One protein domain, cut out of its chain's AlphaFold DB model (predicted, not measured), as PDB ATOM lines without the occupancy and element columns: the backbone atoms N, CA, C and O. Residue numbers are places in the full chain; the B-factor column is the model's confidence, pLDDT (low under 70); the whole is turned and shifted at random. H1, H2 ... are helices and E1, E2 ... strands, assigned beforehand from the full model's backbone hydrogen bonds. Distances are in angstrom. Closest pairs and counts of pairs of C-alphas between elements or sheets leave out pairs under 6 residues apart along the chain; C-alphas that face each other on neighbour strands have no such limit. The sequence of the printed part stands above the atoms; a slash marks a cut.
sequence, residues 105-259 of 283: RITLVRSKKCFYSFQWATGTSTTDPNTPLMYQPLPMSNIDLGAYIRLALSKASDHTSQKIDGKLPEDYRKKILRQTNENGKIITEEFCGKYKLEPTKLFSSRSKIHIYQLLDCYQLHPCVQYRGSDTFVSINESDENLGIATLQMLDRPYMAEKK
ATOM      1  N   ARG A 105     -17.482  29.541 -53.045       93.88
ATOM      2  CA  ARG A 105     -17.520  30.998 -52.925       93.88
ATOM      3  C   ARG A 105     -16.851  31.456 -51.642       93.88
ATOM      4  O   ARG A 105     -17.104  30.914 -50.568       93.88
ATOM      5  N   ILE A 106     -16.095  32.544 -51.747       95.94
ATOM      6  CA  ILE A 106     -15.617  33.302 -50.593       95.94
ATOM      7  C   ILE A 106     -16.021  34.776 -50.689       95.94
ATOM      8  O   ILE A 106     -16.249  35.319 -51.771       95.94
ATOM      9  N   THR A 107     -16.095  35.450 -49.547       93.94
ATOM     10  CA  THR A 107     -15.979  36.912 -49.485       93.94
ATOM     11  C   THR A 107     -14.589  37.236 -48.982       93.94
ATOM     12  O   THR A 107     -14.273  36.896 -47.845       93.94
ATOM     13  N   LEU A 108     -13.786  37.915 -49.793       94.75
ATOM     14  CA  LEU A 108     -12.481  38.419 -49.389       94.75
ATOM     15  C   LEU A 108     -12.612  39.872 -48.939       94.75
ATOM     16  O   LEU A 108     -13.251  40.693 -49.605       94.75
ATOM     17  N   VAL A 109     -11.978  40.200 -47.820       90.69
ATOM     18  CA  VAL A 109     -11.979  41.544 -47.258       90.69
ATOM     19  C   VAL A 109     -10.556  42.006 -46.990       90.69
ATOM     20  O   VAL A 109      -9.756  41.297 -46.380       90.69
ATOM     21  N   ARG A 110     -10.259  43.238 -47.413       90.44
ATOM     22  CA  ARG A 110      -9.014  43.928 -47.075       90.44
ATOM     23  C   ARG A 110      -9.270  44.943 -45.970       90.44
ATOM     24  O   ARG A 110      -9.992  45.929 -46.159       90.44
ATOM     25  N   SER A 111      -8.666  44.702 -44.812       85.25
ATOM     26  CA  SER A 111      -8.630  45.662 -43.707       85.25
ATOM     27  C   SER A 111      -7.335  46.480 -43.738       85.25
ATOM     28  O   SER A 111      -6.493  46.319 -44.617       85.25
ATOM     29  N   LYS A 112      -7.147  47.357 -42.745       83.00
ATOM     30  CA  LYS A 112      -5.878  48.076 -42.556       83.00
ATOM     31  C   LYS A 112      -4.728  47.184 -42.070       83.00
ATOM     32  O   LYS A 112      -3.586  47.624 -42.121       83.00
ATOM     33  N   LYS A 113      -5.017  46.006 -41.505       84.88
ATOM     34  CA  LYS A 113      -4.030  45.172 -40.792       84.88
ATOM     35  C   LYS A 113      -3.822  43.798 -41.419       84.88
ATOM     36  O   LYS A 113      -2.761  43.214 -41.246       84.88
ATOM     37  N   CYS A 114      -4.819  43.289 -42.129       88.38
ATOM     38  CA  CYS A 114      -4.827  41.942 -42.680       88.38
ATOM     39  C   CYS A 114      -5.793  41.820 -43.862       88.38
ATOM     40  O   CYS A 114      -6.734  42.614 -44.007       88.38
ATOM     41  N   PHE A 115      -5.587  40.769 -44.644       91.81
ATOM     42  CA  PHE A 115      -6.653  40.136 -45.403       91.81
ATOM     43  C   PHE A 115      -7.371  39.122 -44.524       91.81
ATOM     44  O   PHE A 115      -6.742  38.437 -43.718       91.81
ATOM     45  N   TYR A 116      -8.683  39.018 -44.692       90.94
ATOM     46  CA  TYR A 116      -9.471  37.934 -44.122       90.94
ATOM     47  C   TYR A 116     -10.569  37.526 -45.092       90.94
ATOM     48  O   TYR A 116     -11.003  38.324 -45.929       90.94
ATOM     49  N   SER A 117     -11.017  36.279 -45.004       92.75
ATOM     50  CA  SER A 117     -12.050  35.771 -45.899       92.75
ATOM     51  C   SER A 117     -13.069  34.918 -45.184       92.75
ATOM     52  O   SER A 117     -12.716  34.036 -44.408       92.75
ATOM     53  N   PHE A 118     -14.328  35.135 -45.541       91.50
ATOM     54  CA  PHE A 118     -15.419  34.246 -45.190       91.50
ATOM     55  C   PHE A 118     -15.580  33.203 -46.286       91.50
ATOM     56  O   PHE A 118     -15.850  33.560 -47.434       91.50
ATOM     57  N   GLN A 119     -15.441  31.935 -45.934       94.25
ATOM     58  CA  GLN A 119     -15.865  30.829 -46.779       94.25
ATOM     59  C   GLN A 119     -17.375  30.674 -46.644       94.25
ATOM     60  O   GLN A 119     -17.903  30.750 -45.537       94.25
ATOM     61  N   TRP A 120     -18.087  30.527 -47.757       93.44
ATOM     62  CA  TRP A 120     -19.535  30.335 -47.737       93.44
ATOM     63  C   TRP A 120     -19.875  28.854 -47.816       93.44
ATOM     64  O   TRP A 120     -19.279  28.135 -48.611       93.44
ATOM     65  N   ALA A 121     -20.877  28.435 -47.043       92.56
ATOM     66  CA  ALA A 121     -21.558  27.167 -47.260       92.56
ATOM     67  C   ALA A 121     -22.565  27.366 -48.400       92.56
ATOM     68  O   ALA A 121     -23.695  27.819 -48.173       92.56
ATOM     69  N   THR A 122     -22.163  27.100 -49.642       90.25
ATOM     70  CA  THR A 122     -23.029  27.309 -50.810       90.25
ATOM     71  C   THR A 122     -24.297  26.464 -50.707       90.25
ATOM     72  O   THR A 122     -24.312  25.406 -50.091       90.25
ATOM     73  N   GLY A 123     -25.417  26.964 -51.230       86.31
ATOM     74  CA  GLY A 123     -26.733  26.355 -51.024       86.31
ATOM     75  C   GLY A 123     -27.385  26.760 -49.696       86.31
ATOM     76  O   GLY A 123     -28.602  26.639 -49.560       86.31
ATOM     77  N   THR A 124     -26.630  27.337 -48.762       87.00
ATOM     78  CA  THR A 124     -27.159  27.993 -47.562       87.00
ATOM     79  C   THR A 124     -27.178  29.521 -47.726       87.00
ATOM     80  O   THR A 124     -26.922  30.053 -48.807       87.00
ATOM     81  N   SER A 125     -27.502  30.242 -46.650       85.56
ATOM     82  CA  SER A 125     -27.419  31.704 -46.558       85.56
ATOM     83  C   SER A 125     -26.381  32.168 -45.527       85.56
ATOM     84  O   SER A 125     -26.537  33.245 -44.953       85.56
ATOM     85  N   THR A 126     -25.377  31.341 -45.220       89.25
ATOM     86  CA  THR A 126     -24.438  31.583 -44.119       89.25
ATOM     87  C   THR A 126     -23.004  31.173 -44.465       89.25
ATOM     88  O   THR A 126     -22.756  30.521 -45.484       89.25
ATOM     89  N   THR A 127     -22.040  31.603 -43.649       89.38
ATOM     90  CA  THR A 127     -20.639  31.184 -43.786       89.38
ATOM     91  C   THR A 127     -20.482  29.713 -43.420       89.38
ATOM     92  O   THR A 127     -21.299  29.163 -42.686       89.38
ATOM     93  N   ASP A 128     -19.440  29.077 -43.937       89.50
ATOM     94  CA  ASP A 128     -19.158  27.672 -43.686       89.50
ATOM     95  C   ASP A 128     -18.953  27.420 -42.179       89.50
ATOM     96  O   ASP A 128     -18.057  28.015 -41.573       89.50
ATOM     97  N   PRO A 129     -19.782  26.572 -41.543       86.12
ATOM     98  CA  PRO A 129     -19.693  26.316 -40.110       86.12
ATOM     99  C   PRO A 129     -18.506  25.414 -39.728       86.12
ATOM    100  O   PRO A 129     -18.193  25.290 -38.544       86.12
ATOM    101  N   ASN A 130     -17.851  24.769 -40.692       85.25
ATOM    102  CA  ASN A 130     -16.726  23.863 -40.447       85.25
ATOM    103  C   ASN A 130     -15.373  24.508 -40.755       85.25
ATOM    104  O   ASN A 130     -14.332  23.938 -40.427       85.25
ATOM    105  N   THR A 131     -15.381  25.702 -41.344       83.94
ATOM    106  CA  THR A 131     -14.166  26.422 -41.705       83.94
ATOM    107  C   THR A 131     -14.005  27.651 -40.812       83.94
ATOM    108  O   THR A 131     -14.795  28.593 -40.910       83.94
ATOM    109  N   PRO A 132     -12.978  27.681 -39.939       79.75
ATOM    110  CA  PRO A 132     -12.630  28.881 -39.188       79.75
ATOM    111  C   PRO A 132     -12.313  30.049 -40.125       79.75
ATOM    112  O   PRO A 132     -11.809  29.836 -41.232       79.75
ATOM    113  N   LEU A 133     -12.538  31.284 -39.661       83.56
ATOM    114  CA  LEU A 133     -12.188  32.469 -40.441       83.56
ATOM    115  C   LEU A 133     -10.703  32.430 -40.788       83.56
ATOM    116  O   LEU A 133      -9.841  32.396 -39.911       83.56
ATOM    117  N   MET A 134     -10.407  32.475 -42.079       90.31
ATOM    118  CA  MET A 134      -9.035  32.591 -42.539       90.31
ATOM    119  C   MET A 134      -8.608  34.050 -42.550       90.31
ATOM    120  O   MET A 134      -9.408  34.941 -42.857       90.31
ATOM    121  N   TYR A 135      -7.336  34.280 -42.233       90.19
ATOM    122  CA  TYR A 135      -6.732  35.598 -42.299       90.19
ATOM    123  C   TYR A 135      -5.219  35.544 -42.360       90.19
ATOM    124  O   TYR A 135      -4.601  34.587 -41.905       90.19
ATOM    125  N   GLN A 136      -4.636  36.615 -42.885       91.94
ATOM    126  CA  GLN A 136      -3.196  36.769 -43.012       91.94
ATOM    127  C   GLN A 136      -2.827  38.257 -42.880       91.94
ATOM    128  O   GLN A 136      -3.511  39.110 -43.462       91.94
ATOM    129  N   PRO A 137      -1.794  38.605 -42.091       90.38
ATOM    130  CA  PRO A 137      -1.391  39.993 -41.877       90.38
ATOM    131  C   PRO A 137      -0.915  40.672 -43.167       90.38
ATOM    132  O   PRO A 137      -0.476  40.018 -44.109       90.38
ATOM    133  N   LEU A 138      -1.002  42.003 -43.190       89.69
ATOM    134  CA  LEU A 138      -0.383  42.846 -44.212       89.69
ATOM    135  C   LEU A 138       1.051  43.242 -43.801       89.69
ATOM    136  O   LEU A 138       1.296  43.418 -42.604       89.69
ATOM    137  N   PRO A 139       1.961  43.486 -44.765       92.88
ATOM    138  CA  PRO A 139       1.758  43.364 -46.211       92.88
ATOM    139  C   PRO A 139       1.711  41.901 -46.671       92.88
ATOM    140  O   PRO A 139       2.241  41.014 -46.014       92.88
ATOM    141  N   MET A 140       1.070  41.669 -47.812       94.69
ATOM    142  CA  MET A 140       0.970  40.362 -48.459       94.69
ATOM    143  C   MET A 140       1.386  40.534 -49.919       94.69
ATOM    144  O   MET A 140       0.954  41.498 -50.553       94.69
ATOM    145  N   SER A 141       2.236  39.642 -50.431       97.25
ATOM    146  CA  SER A 141       2.628  39.670 -51.843       97.25
ATOM    147  C   SER A 141       1.466  39.238 -52.750       97.25
ATOM    148  O   SER A 141       0.500  38.626 -52.294       97.25
ATOM    149  N   ASN A 142       1.554  39.530 -54.051       98.06
ATOM    150  CA  ASN A 142       0.543  39.086 -55.018       98.06
ATOM    151  C   ASN A 142       0.431  37.554 -55.051       98.06
ATOM    152  O   ASN A 142      -0.675  37.021 -55.063       98.06
ATOM    153  N   ILE A 143       1.572  36.859 -55.008       98.38
ATOM    154  CA  ILE A 143       1.639  35.392 -54.980       98.38
ATOM    155  C   ILE A 143       0.944  34.854 -53.726       98.38
ATOM    156  O   ILE A 143       0.055  34.012 -53.831       98.38
ATOM    157  N   ASP A 144       1.282  35.387 -52.547       98.31
ATOM    158  CA  ASP A 144       0.671  34.948 -51.287       98.31
ATOM    159  C   ASP A 144      -0.841  35.193 -51.273       98.31
ATOM    160  O   ASP A 144      -1.596  34.383 -50.736       98.31
ATOM    161  N   LEU A 145      -1.302  36.292 -51.883       98.19
ATOM    162  CA  LEU A 145      -2.725  36.597 -51.999       98.19
ATOM    163  C   LEU A 145      -3.456  35.604 -52.904       98.19
ATOM    164  O   LEU A 145      -4.531  35.130 -52.533       98.19
ATOM    165  N   GLY A 146      -2.888  35.263 -54.063       98.38
ATOM    166  CA  GLY A 146      -3.456  34.241 -54.943       98.38
ATOM    167  C   GLY A 146      -3.540  32.875 -54.265       98.38
ATOM    168  O   GLY A 146      -4.617  32.273 -54.222       98.38
ATOM    169  N   ALA A 147      -2.444  32.442 -53.638       98.50
ATOM    170  CA  ALA A 147      -2.387  31.187 -52.894       98.50
ATOM    171  C   ALA A 147      -3.399  31.166 -51.732       98.50
ATOM    172  O   ALA A 147      -4.127  30.188 -51.538       98.50
ATOM    173  N   TYR A 148      -3.512  32.277 -50.996       98.31
ATOM    174  CA  TYR A 148      -4.503  32.454 -49.936       98.31
ATOM    175  C   TYR A 148      -5.939  32.298 -50.459       98.31
ATOM    176  O   TYR A 148      -6.744  31.607 -49.833       98.31
ATOM    177  N   ILE A 149      -6.272  32.905 -51.605       98.25
ATOM    178  CA  ILE A 149      -7.611  32.818 -52.215       98.25
ATOM    179  C   ILE A 149      -7.940  31.377 -52.598       98.25
ATOM    180  O   ILE A 149      -9.039  30.905 -52.300       98.25
ATOM    181  N   ARG A 150      -6.997  30.658 -53.217       97.88
ATOM    182  CA  ARG A 150      -7.192  29.251 -53.593       97.88
ATOM    183  C   ARG A 150      -7.406  28.356 -52.380       97.88
ATOM    184  O   ARG A 150      -8.353  27.573 -52.367       97.88
ATOM    185  N   LEU A 151      -6.587  28.523 -51.341       97.69
ATOM    186  CA  LEU A 151      -6.755  27.801 -50.079       97.69
ATOM    187  C   LEU A 151      -8.091  28.144 -49.405       97.69
ATOM    188  O   LEU A 151      -8.750  27.279 -48.840       97.69
ATOM    189  N   ALA A 152      -8.515  29.407 -49.455       96.88
ATOM    190  CA  ALA A 152      -9.798  29.821 -48.911       96.88
ATOM    191  C   ALA A 152     -10.966  29.178 -49.670       96.88
ATOM    192  O   ALA A 152     -11.882  28.658 -49.038       96.88
ATOM    193  N   LEU A 153     -10.926  29.161 -51.004       96.31
ATOM    194  CA  LEU A 153     -11.937  28.492 -51.826       96.31
ATOM    195  C   LEU A 153     -11.963  26.982 -51.583       96.31
ATOM    196  O   LEU A 153     -13.048  26.415 -51.492       96.31
ATOM    197  N   SER A 154     -10.810  26.328 -51.414       95.31
ATOM    198  CA  SER A 154     -10.756  24.883 -51.159       95.31
ATOM    199  C   SER A 154     -11.398  24.474 -49.830       95.31
ATOM    200  O   SER A 154     -11.725  23.305 -49.661       95.31
ATOM    201  N   LYS A 155     -11.577  25.419 -48.898       95.06
ATOM    202  CA  LYS A 155     -12.278  25.216 -47.623       95.06
ATOM    203  C   LYS A 155     -13.741  25.674 -47.638       95.06
ATOM    204  O   LYS A 155     -14.388  25.627 -46.599       95.06
ATOM    205  N   ALA A 156     -14.254  26.167 -48.765       94.00
ATOM    206  CA  ALA A 156     -15.680  26.431 -48.921       94.00
ATOM    207  C   ALA A 156     -16.410  25.138 -49.303       94.00
ATOM    208  O   ALA A 156     -15.947  24.388 -50.165       94.00
ATOM    209  N   SER A 157     -17.556  24.899 -48.674       92.94
ATOM    210  CA  SER A 157     -18.402  23.729 -48.902       92.94
ATOM    211  C   SER A 157     -19.600  24.033 -49.799       92.94
ATOM    212  O   SER A 157     -20.115  25.153 -49.846       92.94
ATOM    213  N   ASP A 158     -20.082  22.997 -50.486       92.38
ATOM    214  CA  ASP A 158     -21.322  23.029 -51.253       92.38
ATOM    215  C   ASP A 158     -22.381  22.132 -50.597       92.38
ATOM    216  O   ASP A 158     -22.241  20.915 -50.510       92.38
ATOM    217  N   HIS A 159     -23.461  22.752 -50.130       91.56
ATOM    218  CA  HIS A 159     -24.605  22.100 -49.497       91.56
ATOM    219  C   HIS A 159     -25.832  22.069 -50.410       91.56
ATOM    220  O   HIS A 159     -26.938  21.775 -49.954       91.56
ATOM    221  N   THR A 160     -25.686  22.389 -51.696       88.75
ATOM    222  CA  THR A 160     -26.815  22.453 -52.632       88.75
ATOM    223  C   THR A 160     -27.538  21.108 -52.742       88.75
ATOM    224  O   THR A 160     -28.765  21.088 -52.814       88.75
ATOM    225  N   SER A 161     -26.808  19.991 -52.630       89.31
ATOM    226  CA  SER A 161     -27.353  18.622 -52.608       89.31
ATOM    227  C   SER A 161     -28.242  18.310 -51.399       89.31
ATOM    228  O   SER A 161     -29.010  17.355 -51.434       89.31
ATOM    229  N   GLN A 162     -28.168  19.111 -50.333       90.50
ATOM    230  CA  GLN A 162     -28.979  18.931 -49.125       90.50
ATOM    231  C   GLN A 162     -30.383  19.529 -49.267       90.50
ATOM    232  O   GLN A 162     -31.202  19.401 -48.358       90.50
ATOM    233  N   LYS A 163     -30.668  20.236 -50.368       87.75
ATOM    234  CA  LYS A 163     -31.980  20.839 -50.602       87.75
ATOM    235  C   LYS A 163     -32.980  19.800 -51.099       87.75
ATOM    236  O   LYS A 163     -32.724  19.106 -52.075       87.75
ATOM    237  N   ILE A 164     -34.158  19.795 -50.487       86.19
ATOM    238  CA  ILE A 164     -35.344  19.056 -50.921       86.19
ATOM    239  C   ILE A 164     -36.371  20.103 -51.364       86.19
ATOM    240  O   ILE A 164     -36.617  21.072 -50.643       86.19
ATOM    241  N   ASP A 165     -36.886  19.985 -52.588       86.44
ATOM    242  CA  ASP A 165     -37.812  20.958 -53.197       86.44
ATOM    243  C   ASP A 165     -37.303  22.413 -53.141       86.44
ATOM    244  O   ASP A 165     -38.033  23.374 -52.884       86.44
ATOM    245  N   GLY A 166     -35.992  22.580 -53.342       83.25
ATOM    246  CA  GLY A 166     -35.319  23.880 -53.332       83.25
ATOM    247  C   GLY A 166     -35.073  24.479 -51.941       83.25
ATOM    248  O   GLY A 166     -34.511  25.574 -51.851       83.25
ATOM    249  N   LYS A 167     -35.429  23.780 -50.856       88.75
ATOM    250  CA  LYS A 167     -35.257  24.242 -49.470       88.75
ATOM    251  C   LYS A 167     -34.399  23.278 -48.656       88.75
ATOM    252  O   LYS A 167     -34.429  22.074 -48.858       88.75
ATOM    253  N   LEU A 168     -33.627  23.814 -47.714       89.31
ATOM    254  CA  LEU A 168     -32.917  22.983 -46.741       89.31
ATOM    255  C   LEU A 168     -33.910  22.442 -45.701       89.31
ATOM    256  O   LEU A 168     -34.776  23.209 -45.268       89.31
ATOM    257  N   PRO A 169     -33.763  21.184 -45.248       93.38
ATOM    258  CA  PRO A 169     -34.491  20.674 -44.093       93.38
ATOM    259  C   PRO A 169     -34.306  21.590 -42.878       93.38
ATOM    260  O   PRO A 169     -33.199  22.065 -42.612       93.38
ATOM    261  N   GLU A 170     -35.378  21.842 -42.129       92.69
ATOM    262  CA  GLU A 170     -35.378  22.864 -41.075       92.69
ATOM    263  C   GLU A 170     -34.365  22.561 -39.959       92.69
ATOM    264  O   GLU A 170     -33.630  23.453 -39.534       92.69
ATOM    265  N   ASP A 171     -34.245  21.301 -39.539       93.25
ATOM    266  CA  ASP A 171     -33.275  20.894 -38.513       93.25
ATOM    267  C   ASP A 171     -31.831  21.065 -38.988       93.25
ATOM    268  O   ASP A 171     -30.968  21.543 -38.246       93.25
ATOM    269  N   TYR A 172     -31.577  20.751 -40.259       92.19
ATOM    270  CA  TYR A 172     -30.277  20.957 -40.885       92.19
ATOM    271  C   TYR A 172     -29.915  22.445 -40.935       92.19
ATOM    272  O   TYR A 172     -28.822  22.849 -40.530       92.19
ATOM    273  N   ARG A 173     -30.871  23.280 -41.357       90.88
ATOM    274  CA  ARG A 173     -30.729  24.738 -41.401       90.88
ATOM    275  C   ARG A 173     -30.446  25.317 -40.014       90.88
ATOM    276  O   ARG A 173     -29.524  26.121 -39.877       90.88
ATOM    277  N   LYS A 174     -31.202  24.910 -38.988       92.44
ATOM    278  CA  LYS A 174     -30.998  25.349 -37.596       92.44
ATOM    279  C   LYS A 174     -29.621  24.954 -37.074       92.44
ATOM    280  O   LYS A 174     -28.949  25.788 -36.467       92.44
ATOM    281  N   LYS A 175     -29.182  23.719 -37.342       92.19
ATOM    282  CA  LYS A 175     -27.857  23.224 -36.942       92.19
ATOM    283  C   LYS A 175     -26.736  24.074 -37.542       92.19
ATOM    284  O   LYS A 175     -25.897  24.576 -36.799       92.19
ATOM    285  N   ILE A 176     -26.759  24.283 -38.861       91.00
ATOM    286  CA  ILE A 176     -25.749  25.093 -39.556       91.00
ATOM    287  C   ILE A 176     -25.747  26.538 -39.047       91.00
ATOM    288  O   ILE A 176     -24.683  27.096 -38.777       91.00
ATOM    289  N   LEU A 177     -26.926  27.147 -38.882       89.62
ATOM    290  CA  LEU A 177     -27.035  28.526 -38.407       89.62
ATOM    291  C   LEU A 177     -26.464  28.685 -36.993       89.62
ATOM    292  O   LEU A 177     -25.726  29.633 -36.730       89.62
ATOM    293  N   ARG A 178     -26.772  27.747 -36.091       90.38
ATOM    294  CA  ARG A 178     -26.236  27.744 -34.727       90.38
ATOM    295  C   ARG A 178     -24.709  27.679 -34.730       90.38
ATOM    296  O   ARG A 178     -24.078  28.542 -34.128       90.38
ATOM    297  N   GLN A 179     -24.136  26.713 -35.445       89.81
ATOM    298  CA  GLN A 179     -22.685  26.525 -35.506       89.81
ATOM    299  C   GLN A 179     -21.986  27.734 -36.147       89.81
ATOM    300  O   GLN A 179     -20.952  28.188 -35.667       89.81
ATOM    301  N   THR A 180     -22.597  28.336 -37.172       87.69
ATOM    302  CA  THR A 180     -22.072  29.570 -37.773       87.69
ATOM    303  C   THR A 180     -22.046  30.728 -36.772       87.69
ATOM    304  O   THR A 180     -21.054  31.450 -36.682       87.69
ATOM    305  N   ASN A 181     -23.118  30.911 -35.996       87.19
ATOM    306  CA  ASN A 181     -23.192  31.974 -34.993       87.19
ATOM    307  C   ASN A 181     -22.173  31.772 -33.860       87.19
ATOM    308  O   ASN A 181     -21.592  32.746 -33.382       87.19
ATOM    309  N   GLU A 182     -21.958  30.526 -33.434       86.88
ATOM    310  CA  GLU A 182     -20.943  30.169 -32.436       86.88
ATOM    311  C   GLU A 182     -19.534  30.485 -32.959       86.88
ATOM    312  O   GLU A 182     -18.791  31.219 -32.304       86.88
ATOM    313  N   ASN A 183     -19.211  30.068 -34.188       83.94
ATOM    314  CA  ASN A 183     -17.942  30.410 -34.831       83.94
ATOM    315  C   ASN A 183     -17.751  31.925 -34.953       83.94
ATOM    316  O   ASN A 183     -16.684  32.440 -34.633       83.94
ATOM    317  N   GLY A 184     -18.784  32.654 -35.386       81.69
ATOM    318  CA  GLY A 184     -18.724  34.105 -35.567       81.69
ATOM    319  C   GLY A 184     -18.345  34.857 -34.289       81.69
ATOM    320  O   GLY A 184     -17.581  35.823 -34.357       81.69
ATOM    321  N   LYS A 185     -18.817  34.396 -33.121       83.44
ATOM    322  CA  LYS A 185     -18.431  34.953 -31.814       83.44
ATOM    323  C   LYS A 185     -16.953  34.705 -31.513       83.44
ATOM    324  O   LYS A 185     -16.228  35.669 -31.285       83.44
ATOM    325  N   ILE A 186     -16.507  33.450 -31.613       82.44
ATOM    326  CA  ILE A 186     -15.114  33.045 -31.346       82.44
ATOM    327  C   ILE A 186     -14.144  33.822 -32.243       82.44
ATOM    328  O   ILE A 186     -13.169  34.399 -31.774       82.44
ATOM    329  N   ILE A 187     -14.457  33.898 -33.536       78.94
ATOM    330  CA  ILE A 187     -13.663  34.621 -34.531       78.94
ATOM    331  C   ILE A 187     -13.565  36.111 -34.186       78.94
ATOM    332  O   ILE A 187     -12.493  36.709 -34.297       78.94
ATOM    333  N   THR A 188     -14.686  36.722 -33.793       78.94
ATOM    334  CA  THR A 188     -14.722  38.144 -33.439       78.94
ATOM    335  C   THR A 188     -13.834  38.407 -32.227       78.94
ATOM    336  O   THR A 188     -13.031  39.339 -32.264       78.94
ATOM    337  N   GLU A 189     -13.926  37.576 -31.190       82.81
ATOM    338  CA  GLU A 189     -13.100  37.673 -29.982       82.81
ATOM    339  C   GLU A 189     -11.607  37.485 -30.290       82.81
ATOM    340  O   GLU A 189     -10.796  38.330 -29.900       82.81
ATOM    341  N   GLU A 190     -11.242  36.448 -31.055       83.06
ATOM    342  CA  GLU A 190      -9.852  36.170 -31.445       83.06
ATOM    343  C   GLU A 190      -9.235  37.359 -32.188       83.06
ATOM    344  O   GLU A 190      -8.151  37.838 -31.844       83.06
ATOM    345  N   PHE A 191      -9.933  37.879 -33.198       79.62
ATOM    346  CA  PHE A 191      -9.429  38.998 -33.981       79.62
ATOM    347  C   PHE A 191      -9.343  40.297 -33.183       79.62
ATOM    348  O   PHE A 191      -8.369  41.043 -33.336       79.62
ATOM    349  N   CYS A 192     -10.365  40.595 -32.377       81.69
ATOM    350  CA  CYS A 192     -10.377  41.789 -31.539       81.69
ATOM    351  C   CYS A 192      -9.214  41.748 -30.547       81.69
ATOM    352  O   CYS A 192      -8.499  42.743 -30.418       81.69
ATOM    353  N   GLY A 193      -8.948  40.584 -29.945       84.62
ATOM    354  CA  GLY A 193      -7.784  40.362 -29.090       84.62
ATOM    355  C   GLY A 193      -6.462  40.531 -29.843       84.62
ATOM    356  O   GLY A 193      -5.614  41.330 -29.442       84.62
ATOM    357  N   LYS A 194      -6.299  39.839 -30.979       84.62
ATOM    358  CA  LYS A 194      -5.051  39.838 -31.762       84.62
ATOM    359  C   LYS A 194      -4.671  41.217 -32.295       84.62
ATOM    360  O   LYS A 194      -3.500  41.590 -32.253       84.62
ATOM    361  N   TYR A 195      -5.642  41.980 -32.791       81.81
ATOM    362  CA  TYR A 195      -5.396  43.291 -33.398       81.81
ATOM    363  C   TYR A 195      -5.717  44.473 -32.478       81.81
ATOM    364  O   TYR A 195      -5.564  45.619 -32.912       81.81
ATOM    365  N   LYS A 196      -6.120  44.216 -31.226       83.38
ATOM    366  CA  LYS A 196      -6.551  45.229 -30.248       83.38
ATOM    367  C   LYS A 196      -7.613  46.164 -30.842       83.38
ATOM    368  O   LYS A 196      -7.465  47.386 -30.844       83.38
ATOM    369  N   LEU A 197      -8.646  45.564 -31.429       76.62
ATOM    370  CA  LEU A 197      -9.744  46.265 -32.095       76.62
ATOM    371  C   LEU A 197     -11.033  46.127 -31.293       76.62
ATOM    372  O   LEU A 197     -11.315  45.072 -30.740       76.62
ATOM    373  N   GLU A 198     -11.848  47.178 -31.310       79.00
ATOM    374  CA  GLU A 198     -13.245  47.091 -30.885       79.00
ATOM    375  C   GLU A 198     -14.042  46.210 -31.867       79.00
ATOM    376  O   GLU A 198     -13.854  46.361 -33.084       79.00
ATOM    377  N   PRO A 199     -14.991  45.373 -31.402       70.44
ATOM    378  CA  PRO A 199     -15.816  44.523 -32.270       70.44
ATOM    379  C   PRO A 199     -16.520  45.289 -33.396       70.44
ATOM    380  O   PRO A 199     -16.584  44.837 -34.538       70.44
ATOM    381  N   THR A 200     -16.971  46.511 -33.108       70.12
ATOM    382  CA  THR A 200     -17.623  47.403 -34.083       70.12
ATOM    383  C   THR A 200     -16.681  47.884 -35.189       70.12
ATOM    384  O   THR A 200     -17.130  48.244 -36.277       70.12
ATOM    385  N   LYS A 201     -15.364  47.874 -34.948       68.69
ATOM    386  CA  LYS A 201     -14.336  48.279 -35.915       68.69
ATOM    387  C   LYS A 201     -13.778  47.109 -36.714       68.69
ATOM    388  O   LYS A 201     -13.148  47.356 -37.745       68.69
ATOM    389  N   LEU A 202     -14.042  45.869 -36.304       61.88
ATOM    390  CA  LEU A 202     -13.535  44.672 -36.971       61.88
ATOM    391  C   LEU A 202     -13.989  44.588 -38.434       61.88
ATOM    392  O   LEU A 202     -13.193  44.319 -39.331       61.88
ATOM    393  N   PHE A 203     -15.258  44.921 -38.675       61.97
ATOM    394  CA  PHE A 203     -15.880  44.886 -39.999       61.97
ATOM    395  C   PHE A 203     -15.929  46.254 -40.687       61.97
ATOM    396  O   PHE A 203     -16.624  46.412 -41.690       61.97
ATOM    397  N   SER A 204     -15.172  47.244 -40.193       61.88
ATOM    398  CA  SER A 204     -15.006  48.550 -40.850       61.88
ATOM    399  C   SER A 204     -14.089  48.436 -42.083       61.88
ATOM    400  O   SER A 204     -13.042  49.071 -42.206       61.88
ATOM    401  N   SER A 205     -14.442  47.534 -43.002       61.19
ATOM    402  CA  SER A 205     -13.672  47.244 -44.207       61.19
ATOM    403  C   SER A 205     -13.648  48.445 -45.145       61.19
ATOM    404  O   SER A 205     -14.686  49.071 -45.363       61.19
ATOM    405  N   ARG A 206     -12.496  48.718 -45.766       66.75
ATOM    406  CA  ARG A 206     -12.391  49.728 -46.833       66.75
ATOM    407  C   ARG A 206     -12.716  49.166 -48.220       66.75
ATOM    408  O   ARG A 206     -13.127  49.930 -49.082       66.75
ATOM    409  N   SER A 207     -12.571  47.854 -48.425       83.12
ATOM    410  CA  SER A 207     -12.864  47.183 -49.701       83.12
ATOM    411  C   SER A 207     -13.121  45.686 -49.489       83.12
ATOM    412  O   SER A 207     -12.349  45.023 -48.786       83.12
ATOM    413  N   LYS A 208     -14.172  45.147 -50.111       89.81
ATOM    414  CA  LYS A 208     -14.503  43.716 -50.110       89.81
ATOM    415  C   LYS A 208     -14.956  43.270 -51.501       89.81
ATOM    416  O   LYS A 208     -15.550  44.067 -52.230       89.81
ATOM    417  N   ILE A 209     -14.704  42.009 -51.831       92.69
ATOM    418  CA  ILE A 209     -15.151  41.378 -53.077       92.69
ATOM    419  C   ILE A 209     -15.717  39.989 -52.791       92.69
ATOM    420  O   ILE A 209     -15.316  39.324 -51.830       92.69
ATOM    421  N   HIS A 210     -16.645  39.541 -53.628       93.19
ATOM    422  CA  HIS A 210     -17.040  38.140 -53.681       93.19
ATOM    423  C   HIS A 210     -16.213  37.439 -54.752       93.19
ATOM    424  O   HIS A 210     -16.030  37.977 -55.837       93.19
ATOM    425  N   ILE A 211     -15.709  36.251 -54.443       95.69
ATOM    426  CA  ILE A 211     -14.978  35.422 -55.396       95.69
ATOM    427  C   ILE A 211     -15.739  34.115 -55.528       95.69
ATOM    428  O   ILE A 211     -15.947  33.420 -54.530       95.69
ATOM    429  N   TYR A 212     -16.155  33.802 -56.748       93.44
ATOM    430  CA  TYR A 212     -16.829  32.557 -57.097       93.44
ATOM    431  C   TYR A 212     -15.890  31.717 -57.950       93.44
ATOM    432  O   TYR A 212     -15.282  32.228 -58.890       93.44
ATOM    433  N   GLN A 213     -15.780  30.431 -57.644       93.81
ATOM    434  CA  GLN A 213     -15.155  29.476 -58.546       93.81
ATOM    435  C   GLN A 213     -16.213  28.963 -59.525       93.81
ATOM    436  O   GLN A 213     -17.203  28.357 -59.113       93.81
ATOM    437  N   LEU A 214     -16.001  29.225 -60.811       91.50
ATOM    438  CA  LEU A 214     -16.779  28.659 -61.909       91.50
ATOM    439  C   LEU A 214     -16.022  27.463 -62.506       91.50
ATOM    440  O   LEU A 214     -15.018  27.010 -61.955       91.50
ATOM    441  N   LEU A 215     -16.516  26.931 -63.626       90.62
ATOM    442  CA  LEU A 215     -15.965  25.725 -64.244       90.62
ATOM    443  C   LEU A 215     -14.493  25.880 -64.675       90.62
ATOM    444  O   LEU A 215     -13.696  24.980 -64.431       90.62
ATOM    445  N   ASP A 216     -14.141  26.994 -65.316       93.00
ATOM    446  CA  ASP A 216     -12.818  27.243 -65.912       93.00
ATOM    447  C   ASP A 216     -12.199  28.600 -65.516       93.00
ATOM    448  O   ASP A 216     -11.082  28.933 -65.932       93.00
ATOM    449  N   CYS A 217     -12.876  29.373 -64.661       94.75
ATOM    450  CA  CYS A 217     -12.383  30.647 -64.144       94.75
ATOM    451  C   CYS A 217     -12.861  30.954 -62.717       94.75
ATOM    452  O   CYS A 217     -13.881  30.447 -62.252       94.75
ATOM    453  N   TYR A 218     -12.169  31.874 -62.054       95.38
ATOM    454  CA  TYR A 218     -12.669  32.624 -60.912       95.38
ATOM    455  C   TYR A 218     -13.388  33.883 -61.395       95.38
ATOM    456  O   TYR A 218     -12.834  34.650 -62.181       95.38
ATOM    457  N   GLN A 219     -14.598  34.120 -60.895       93.69
ATOM    458  CA  GLN A 219     -15.314  35.383 -61.043       93.69
ATOM    459  C   GLN A 219     -15.056  36.242 -59.805       93.69
ATOM    460  O   GLN A 219     -15.471  35.897 -58.696       93.69
ATOM    461  N   LEU A 220     -14.383  37.369 -60.005       94.12
ATOM    462  CA  LEU A 220     -14.187  38.415 -59.011       94.12
ATOM    463  C   LEU A 220     -15.333  39.419 -59.157       94.12
ATOM    464  O   LEU A 220     -15.447  40.083 -60.184       94.12
ATOM    465  N   HIS A 221     -16.180  39.516 -58.139       90.12
ATOM    466  CA  HIS A 221     -17.351  40.381 -58.127       90.12
ATOM    467  C   HIS A 221     -17.177  41.521 -57.110       90.12
ATOM    468  O   HIS A 221     -17.044  41.262 -55.903       90.12
ATOM    469  N   PRO A 222     -17.197  42.792 -57.546       87.38
ATOM    470  CA  PRO A 222     -17.034  43.929 -56.652       87.38
ATOM    471  C   PRO A 222     -18.303  44.166 -55.824       87.38
ATOM    472  O   PRO A 222     -19.393  44.332 -56.362       87.38
ATOM    473  N   CYS A 223     -18.178  44.278 -54.499       80.69
ATOM    474  CA  CYS A 223     -19.323  44.549 -53.624       80.69
ATOM    475  C   CYS A 223     -19.682  46.048 -53.566       80.69
ATOM    476  O   CYS A 223     -19.692  46.644 -52.485       80.69
ATOM    477  N   VAL A 224     -19.956  46.664 -54.716       74.62
ATOM    478  CA  VAL A 224     -20.431  48.054 -54.829       74.62
ATOM    479  C   VAL A 224     -21.936  48.089 -55.090       74.62
ATOM    480  O   VAL A 224     -22.476  47.228 -55.777       74.62
ATOM    481  N   GLN A 225     -22.631  49.092 -54.549       59.91
ATOM    482  CA  GLN A 225     -24.099  49.172 -54.623       59.91
ATOM    483  C   GLN A 225     -24.641  49.456 -56.036       59.91
ATOM    484  O   GLN A 225     -25.808  49.178 -56.295       59.91
ATOM    485  N   TYR A 226     -23.817  49.973 -56.953       59.69
ATOM    486  CA  TYR A 226     -24.258  50.512 -58.246       59.69
ATOM    487  C   TYR A 226     -23.600  49.852 -59.475       59.69
ATOM    488  O   TYR A 226     -23.253  50.532 -60.430       59.69
ATOM    489  N   ARG A 227     -23.503  48.510 -59.497       61.44
ATOM    490  CA  ARG A 227     -23.068  47.692 -60.665       61.44
ATOM    491  C   ARG A 227     -21.597  47.861 -61.057       61.44
ATOM    492  O   ARG A 227     -21.258  48.514 -62.041       61.44
ATOM    493  N   GLY A 228     -20.706  47.208 -60.323       69.12
ATOM    494  CA  GLY A 228     -19.349  46.999 -60.816       69.12
ATOM    495  C   GLY A 228     -19.288  45.755 -61.690       69.12
ATOM    496  O   GLY A 228     -19.850  44.723 -61.337       69.12
ATOM    497  N   SER A 229     -18.592  45.859 -62.814       82.31
ATOM    498  CA  SER A 229     -18.322  44.729 -63.688       82.31
ATOM    499  C   SER A 229     -17.469  43.684 -62.976       82.31
ATOM    500  O   SER A 229     -16.461  44.027 -62.329       82.31
ATOM    501  N   ASP A 230     -17.811  42.425 -63.208       88.75
ATOM    502  CA  ASP A 230     -16.972  41.299 -62.828       88.75
ATOM    503  C   ASP A 230     -15.621  41.327 -63.553       88.75
ATOM    504  O   ASP A 230     -15.460  41.911 -64.628       88.75
ATOM    505  N   THR A 231     -14.638  40.666 -62.958       91.12
ATOM    506  CA  THR A 231     -13.371  40.327 -63.605       91.12
ATOM    507  C   THR A 231     -13.187  38.825 -63.518       91.12
ATOM    508  O   THR A 231     -13.416  38.239 -62.465       91.12
ATOM    509  N   PHE A 232     -12.789  38.204 -64.623       92.88
ATOM    510  CA  PHE A 232     -12.630  36.759 -64.706       92.88
ATOM    511  C   PHE A 232     -11.152  36.407 -64.860       92.88
ATOM    512  O   PHE A 232     -10.455  37.011 -65.672       92.88
ATOM    513  N   VAL A 233     -10.686  35.436 -64.081       96.31
ATOM    514  CA  VAL A 233      -9.303  34.939 -64.101       96.31
ATOM    515  C   VAL A 233      -9.355  33.432 -64.306       96.31
ATOM    516  O   VAL A 233     -10.111  32.771 -63.603       96.31
ATOM    517  N   SER A 234      -8.594  32.861 -65.243       96.38
ATOM    518  CA  SER A 234      -8.616  31.404 -65.456       96.38
ATOM    519  C   SER A 234      -8.239  30.648 -64.177       96.38
ATOM    520  O   SER A 234      -7.361  31.081 -63.435       96.38
ATOM    521  N   ILE A 235      -8.843  29.480 -63.930       95.19
ATOM    522  CA  ILE A 235      -8.413  28.621 -62.811       95.19
ATOM    523  C   ILE A 235      -6.972  28.120 -62.975       95.19
ATOM    524  O   ILE A 235      -6.335  27.805 -61.974       95.19
ATOM    525  N   ASN A 236      -6.462  28.089 -64.211       96.25
ATOM    526  CA  ASN A 236      -5.116  27.628 -64.552       96.25
ATOM    527  C   ASN A 236      -4.064  28.748 -64.511       96.25
ATOM    528  O   ASN A 236      -2.897  28.487 -64.785       96.25
ATOM    529  N   GLU A 237      -4.460  29.986 -64.201       96.94
ATOM    530  CA  GLU A 237      -3.516  31.098 -64.083       96.94
ATOM    531  C   GLU A 237      -2.575  30.958 -62.880       96.94
ATOM    532  O   GLU A 237      -2.799  30.157 -61.970       96.94
ATOM    533  N   SER A 238      -1.506  31.749 -62.855       98.00
ATOM    534  CA  SER A 238      -0.609  31.797 -61.696       98.00
ATOM    535  C   SER A 238      -1.286  32.425 -60.467       98.00
ATOM    536  O   SER A 238      -2.197  33.253 -60.586       98.00
ATOM    537  N   ASP A 239      -0.810  32.071 -59.267       98.50
ATOM    538  CA  ASP A 239      -1.243  32.742 -58.031       98.50
ATOM    539  C   ASP A 239      -0.944  34.246 -58.084       98.50
ATOM    540  O   ASP A 239      -1.755  35.060 -57.647       98.50
ATOM    541  N   GLU A 240       0.180  34.631 -58.690       98.38
ATOM    542  CA  GLU A 240       0.538  36.032 -58.883       98.38
ATOM    543  C   GLU A 240      -0.528  36.795 -59.678       98.38
ATOM    544  O   GLU A 240      -0.996  37.842 -59.225       98.38
ATOM    545  N   ASN A 241      -0.971  36.253 -60.818       98.25
ATOM    546  CA  ASN A 241      -1.975  36.894 -61.669       98.25
ATOM    547  C   ASN A 241      -3.341  36.990 -60.980       98.25
ATOM    548  O   ASN A 241      -4.009  38.026 -61.067       98.25
ATOM    549  N   LEU A 242      -3.743  35.955 -60.234       98.44
ATOM    550  CA  LEU A 242      -4.953  36.004 -59.411       98.44
ATOM    551  C   LEU A 242      -4.856  37.086 -58.320       98.44
ATOM    552  O   LEU A 242      -5.816  37.836 -58.101       98.44
ATOM    553  N   GLY A 243      -3.701  37.196 -57.660       98.06
ATOM    554  CA  GLY A 243      -3.422  38.229 -56.665       98.06
ATOM    555  C   GLY A 243      -3.456  39.642 -57.248       98.06
ATOM    556  O   GLY A 243      -4.132  40.511 -56.695       98.06
ATOM    557  N   ILE A 244      -2.810  39.858 -58.399       98.00
ATOM    558  CA  ILE A 244      -2.812  41.138 -59.125       98.00
ATOM    559  C   ILE A 244      -4.242  41.554 -59.476       98.00
ATOM    560  O   ILE A 244      -4.660  42.657 -59.120       98.00
ATOM    561  N   ALA A 245      -5.014  40.678 -60.127       96.94
ATOM    562  CA  ALA A 245      -6.391  40.979 -60.522       96.94
ATOM    563  C   ALA A 245      -7.277  41.304 -59.306       96.94
ATOM    564  O   ALA A 245      -8.098  42.227 -59.336       96.94
ATOM    565  N   THR A 246      -7.069  40.584 -58.203       96.38
ATOM    566  CA  THR A 246      -7.786  40.809 -56.945       96.38
ATOM    567  C   THR A 246      -7.460  42.169 -56.330       96.38
ATOM    568  O   THR A 246      -8.377  42.906 -55.957       96.38
ATOM    569  N   LEU A 247      -6.178  42.536 -56.247       94.19
ATOM    570  CA  LEU A 247      -5.768  43.851 -55.748       94.19
ATOM    571  C   LEU A 247      -6.298  44.973 -56.630       94.19
ATOM    572  O   LEU A 247      -6.910  45.896 -56.106       94.19
ATOM    573  N   GLN A 248      -6.180  44.849 -57.954       92.06
ATOM    574  CA  GLN A 248      -6.726  45.831 -58.893       92.06
ATOM    575  C   GLN A 248      -8.226  46.071 -58.679       92.06
ATOM    576  O   GLN A 248      -8.685  47.210 -58.777       92.06
ATOM    577  N   MET A 249      -9.003  45.028 -58.360       90.56
ATOM    578  CA  MET A 249     -10.423  45.175 -58.035       90.56
ATOM    579  C   MET A 249     -10.653  45.825 -56.663       90.56
ATOM    580  O   MET A 249     -11.515  46.695 -56.538       90.56
ATOM    581  N   LEU A 250      -9.887  45.432 -55.642       89.25
ATOM    582  CA  LEU A 250      -9.966  46.005 -54.292       89.25
ATOM    583  C   LEU A 250      -9.471  47.458 -54.218       89.25
ATOM    584  O   LEU A 250      -9.881  48.191 -53.316       89.25
ATOM    585  N   ASP A 251      -8.594  47.861 -55.135       88.12
ATOM    586  CA  ASP A 251      -8.034  49.208 -55.281       88.12
ATOM    587  C   ASP A 251      -8.900  50.130 -56.141       88.12
ATOM    588  O   ASP A 251      -8.587  51.316 -56.273       88.12
ATOM    589  N   ARG A 252     -10.016  49.634 -56.697       84.94
ATOM    590  CA  ARG A 252     -10.978  50.499 -57.389       84.94
ATOM    591  C   ARG A 252     -11.447  51.589 -56.416       84.94
ATOM    592  O   ARG A 252     -11.977  51.267 -55.349       84.94
ATOM    593  N   PRO A 253     -11.258  52.876 -56.752       75.31
ATOM    594  CA  PRO A 253     -11.545  53.963 -55.831       75.31
ATOM    595  C   PRO A 253     -13.043  54.043 -55.537       75.31
ATOM    596  O   PRO A 253     -13.877  53.845 -56.423       75.31
ATOM    597  N   TYR A 254     -13.385  54.414 -54.302       68.12
ATOM    598  CA  TYR A 254     -14.740  54.854 -53.999       68.12
ATOM    599  C   TYR A 254     -14.968  56.200 -54.692       68.12
ATOM    600  O   TYR A 254     -14.302  57.190 -54.388       68.12
ATOM    601  N   MET A 255     -15.871  56.225 -55.666       69.81
ATOM    602  CA  MET A 255     -16.185  57.405 -56.469       69.81
ATOM    603  C   MET A 255     -17.691  57.647 -56.473       69.81
ATOM    604  O   MET A 255     -18.473  56.771 -56.112       69.81
ATOM    605  N   ALA A 256     -18.109  58.837 -56.908       71.25
ATOM    606  CA  ALA A 256     -19.510  59.064 -57.243       71.25
ATOM    607  C   ALA A 256     -19.951  58.038 -58.299       71.25
ATOM    608  O   ALA A 256     -19.232  57.835 -59.280       71.25
ATOM    609  N   GLU A 257     -21.130  57.440 -58.109       70.75
ATOM    610  CA  GLU A 257     -21.690  56.362 -58.940       70.75
ATOM    611  C   GLU A 257     -21.477  56.598 -60.438       70.75
ATOM    612  O   GLU A 257     -20.909  55.753 -61.122       70.75
ATOM    613  N   LYS A 258     -21.816  57.796 -60.931       73.00
ATOM    614  CA  LYS A 258     -21.651  58.154 -62.345       73.00
ATOM    615  C   LYS A 258     -20.222  57.927 -62.862       73.00
ATOM    616  O   LYS A 258     -20.047  57.299 -63.898       73.00
ATOM    617  N   LYS A 259     -19.207  58.402 -62.131       77.06
ATOM    618  CA  LYS A 259     -17.791  58.258 -62.518       77.06
ATOM    619  C   LYS A 259     -17.307  56.818 -62.385       77.06
ATOM    620  O   LYS A 259     -16.453  56.384 -63.150       77.06
TER     621      LYS A 259
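Overview. This is residues 105 to 259 of the 283 residues of an uncharacterized protein of Gluconobacter cerinus (UniProt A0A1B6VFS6). Look for a twisted and curled sheet of six strands, with helices H1 and H4 packed over one face at about a right angle to each other, while the long helix H2 passes outside the sheet, joined to H1 by the long stretch of residues 155 to 169. The sheet and its two helices make two layers, that is, helices on one face of a sheet, and the small helix H3 sits by the last turns of H2. The printed part has 155 residues with four named helices and six named strands, in the order E1 E2 E3 H1 H2 H3 E4 E5 E6 H4, of mixed class. The sheet runs E3 E2 E1 E4 E5 E6, all antiparallel. The whole is compact, with a radius of gyration of the C-alphas of 16.3 A, and spans 44 by 40 by 33 A.

Along the chain. Find C-alpha 105 at (-17.520, 30.998, -52.925); from there strand E1 runs through residues 105 to 110, 16.5 A long. E2 is residues 114 to 119, 16.2 A, and E3 is residues 134 to 137, 10.7 A. Helix H1 follows at residues 142 to 154, 18.6 A. Next find C-alpha 170 at (-35.378, 22.864, -41.075), where H2 begins; it takes residues 170 to 195 and covers 37.1 A. H3 is residues 199 to 202, 5.2 A. Then come E4, residues 207 to 213, 19.9 A; E5, residues 217 to 222, 15.9 A; and E6, residues 231 to 234, 10.3 A. H4, residues 239 to 250, is 16.3 A long and ends at C-alpha 250, (-9.966, 46.005, -54.292).

Arrangement. Start with E1, an inner strand between E2 and E4. E1 and E2 form a hairpin, with N 107 and O 118 within hydrogen-bond range at 2.8 A. E2 and E3 form another, with N 115 and O 136 at 2.9 A; E1, E2 and E3 are a meander, each strand the antiparallel neighbour of the one before. Across E1 and E4 look at N 106 and O 211, 2.9 A. E4, E5 and E6 are a second meander of two hairpins, with N 212 and O 219 at 2.9 A and N 218 and O 233 at 2.7 A. E3 and E6 are the edge strands. H1 and H4 are on the same face of the sheet; the C-alphas of Ile 106 and Leu 153 are the closest of E1 and H1, 6.2 A, and those of Val 233 and Leu 242 the closest of E6 and H4, 6.5 A. H1 touches H4 with residues 142 to 147 alone, about perpendicular at 88 degrees, the closest C-alphas being those of Gly 146 and Asp 239, 4.1 A. H2 is only just not on the sheet, with 4 pairs of C-alphas within 10 A, and is apart from H1 and H4. With residues 188 to 192 alone it touches H3, where the C-alphas of Cys 192 and Pro 199 are closest, 6.1 A. In H1, H2 and H4 every O i to N i+4 pair is within hydrogen-bond range; H3 is too short for such a pair.

Size, cuts and confidence. The two C-alphas farthest apart are those of Asp 171 and Lys 259, 47.0 A. The printed part has no cut. Two links are long: E2 to E3, with 14 residues, and H1 to H2, with 15. The mean pLDDT of the printed part is 87.7; look for values under 70 at residues 201 to 206, 225 to 228 and 254 to 255.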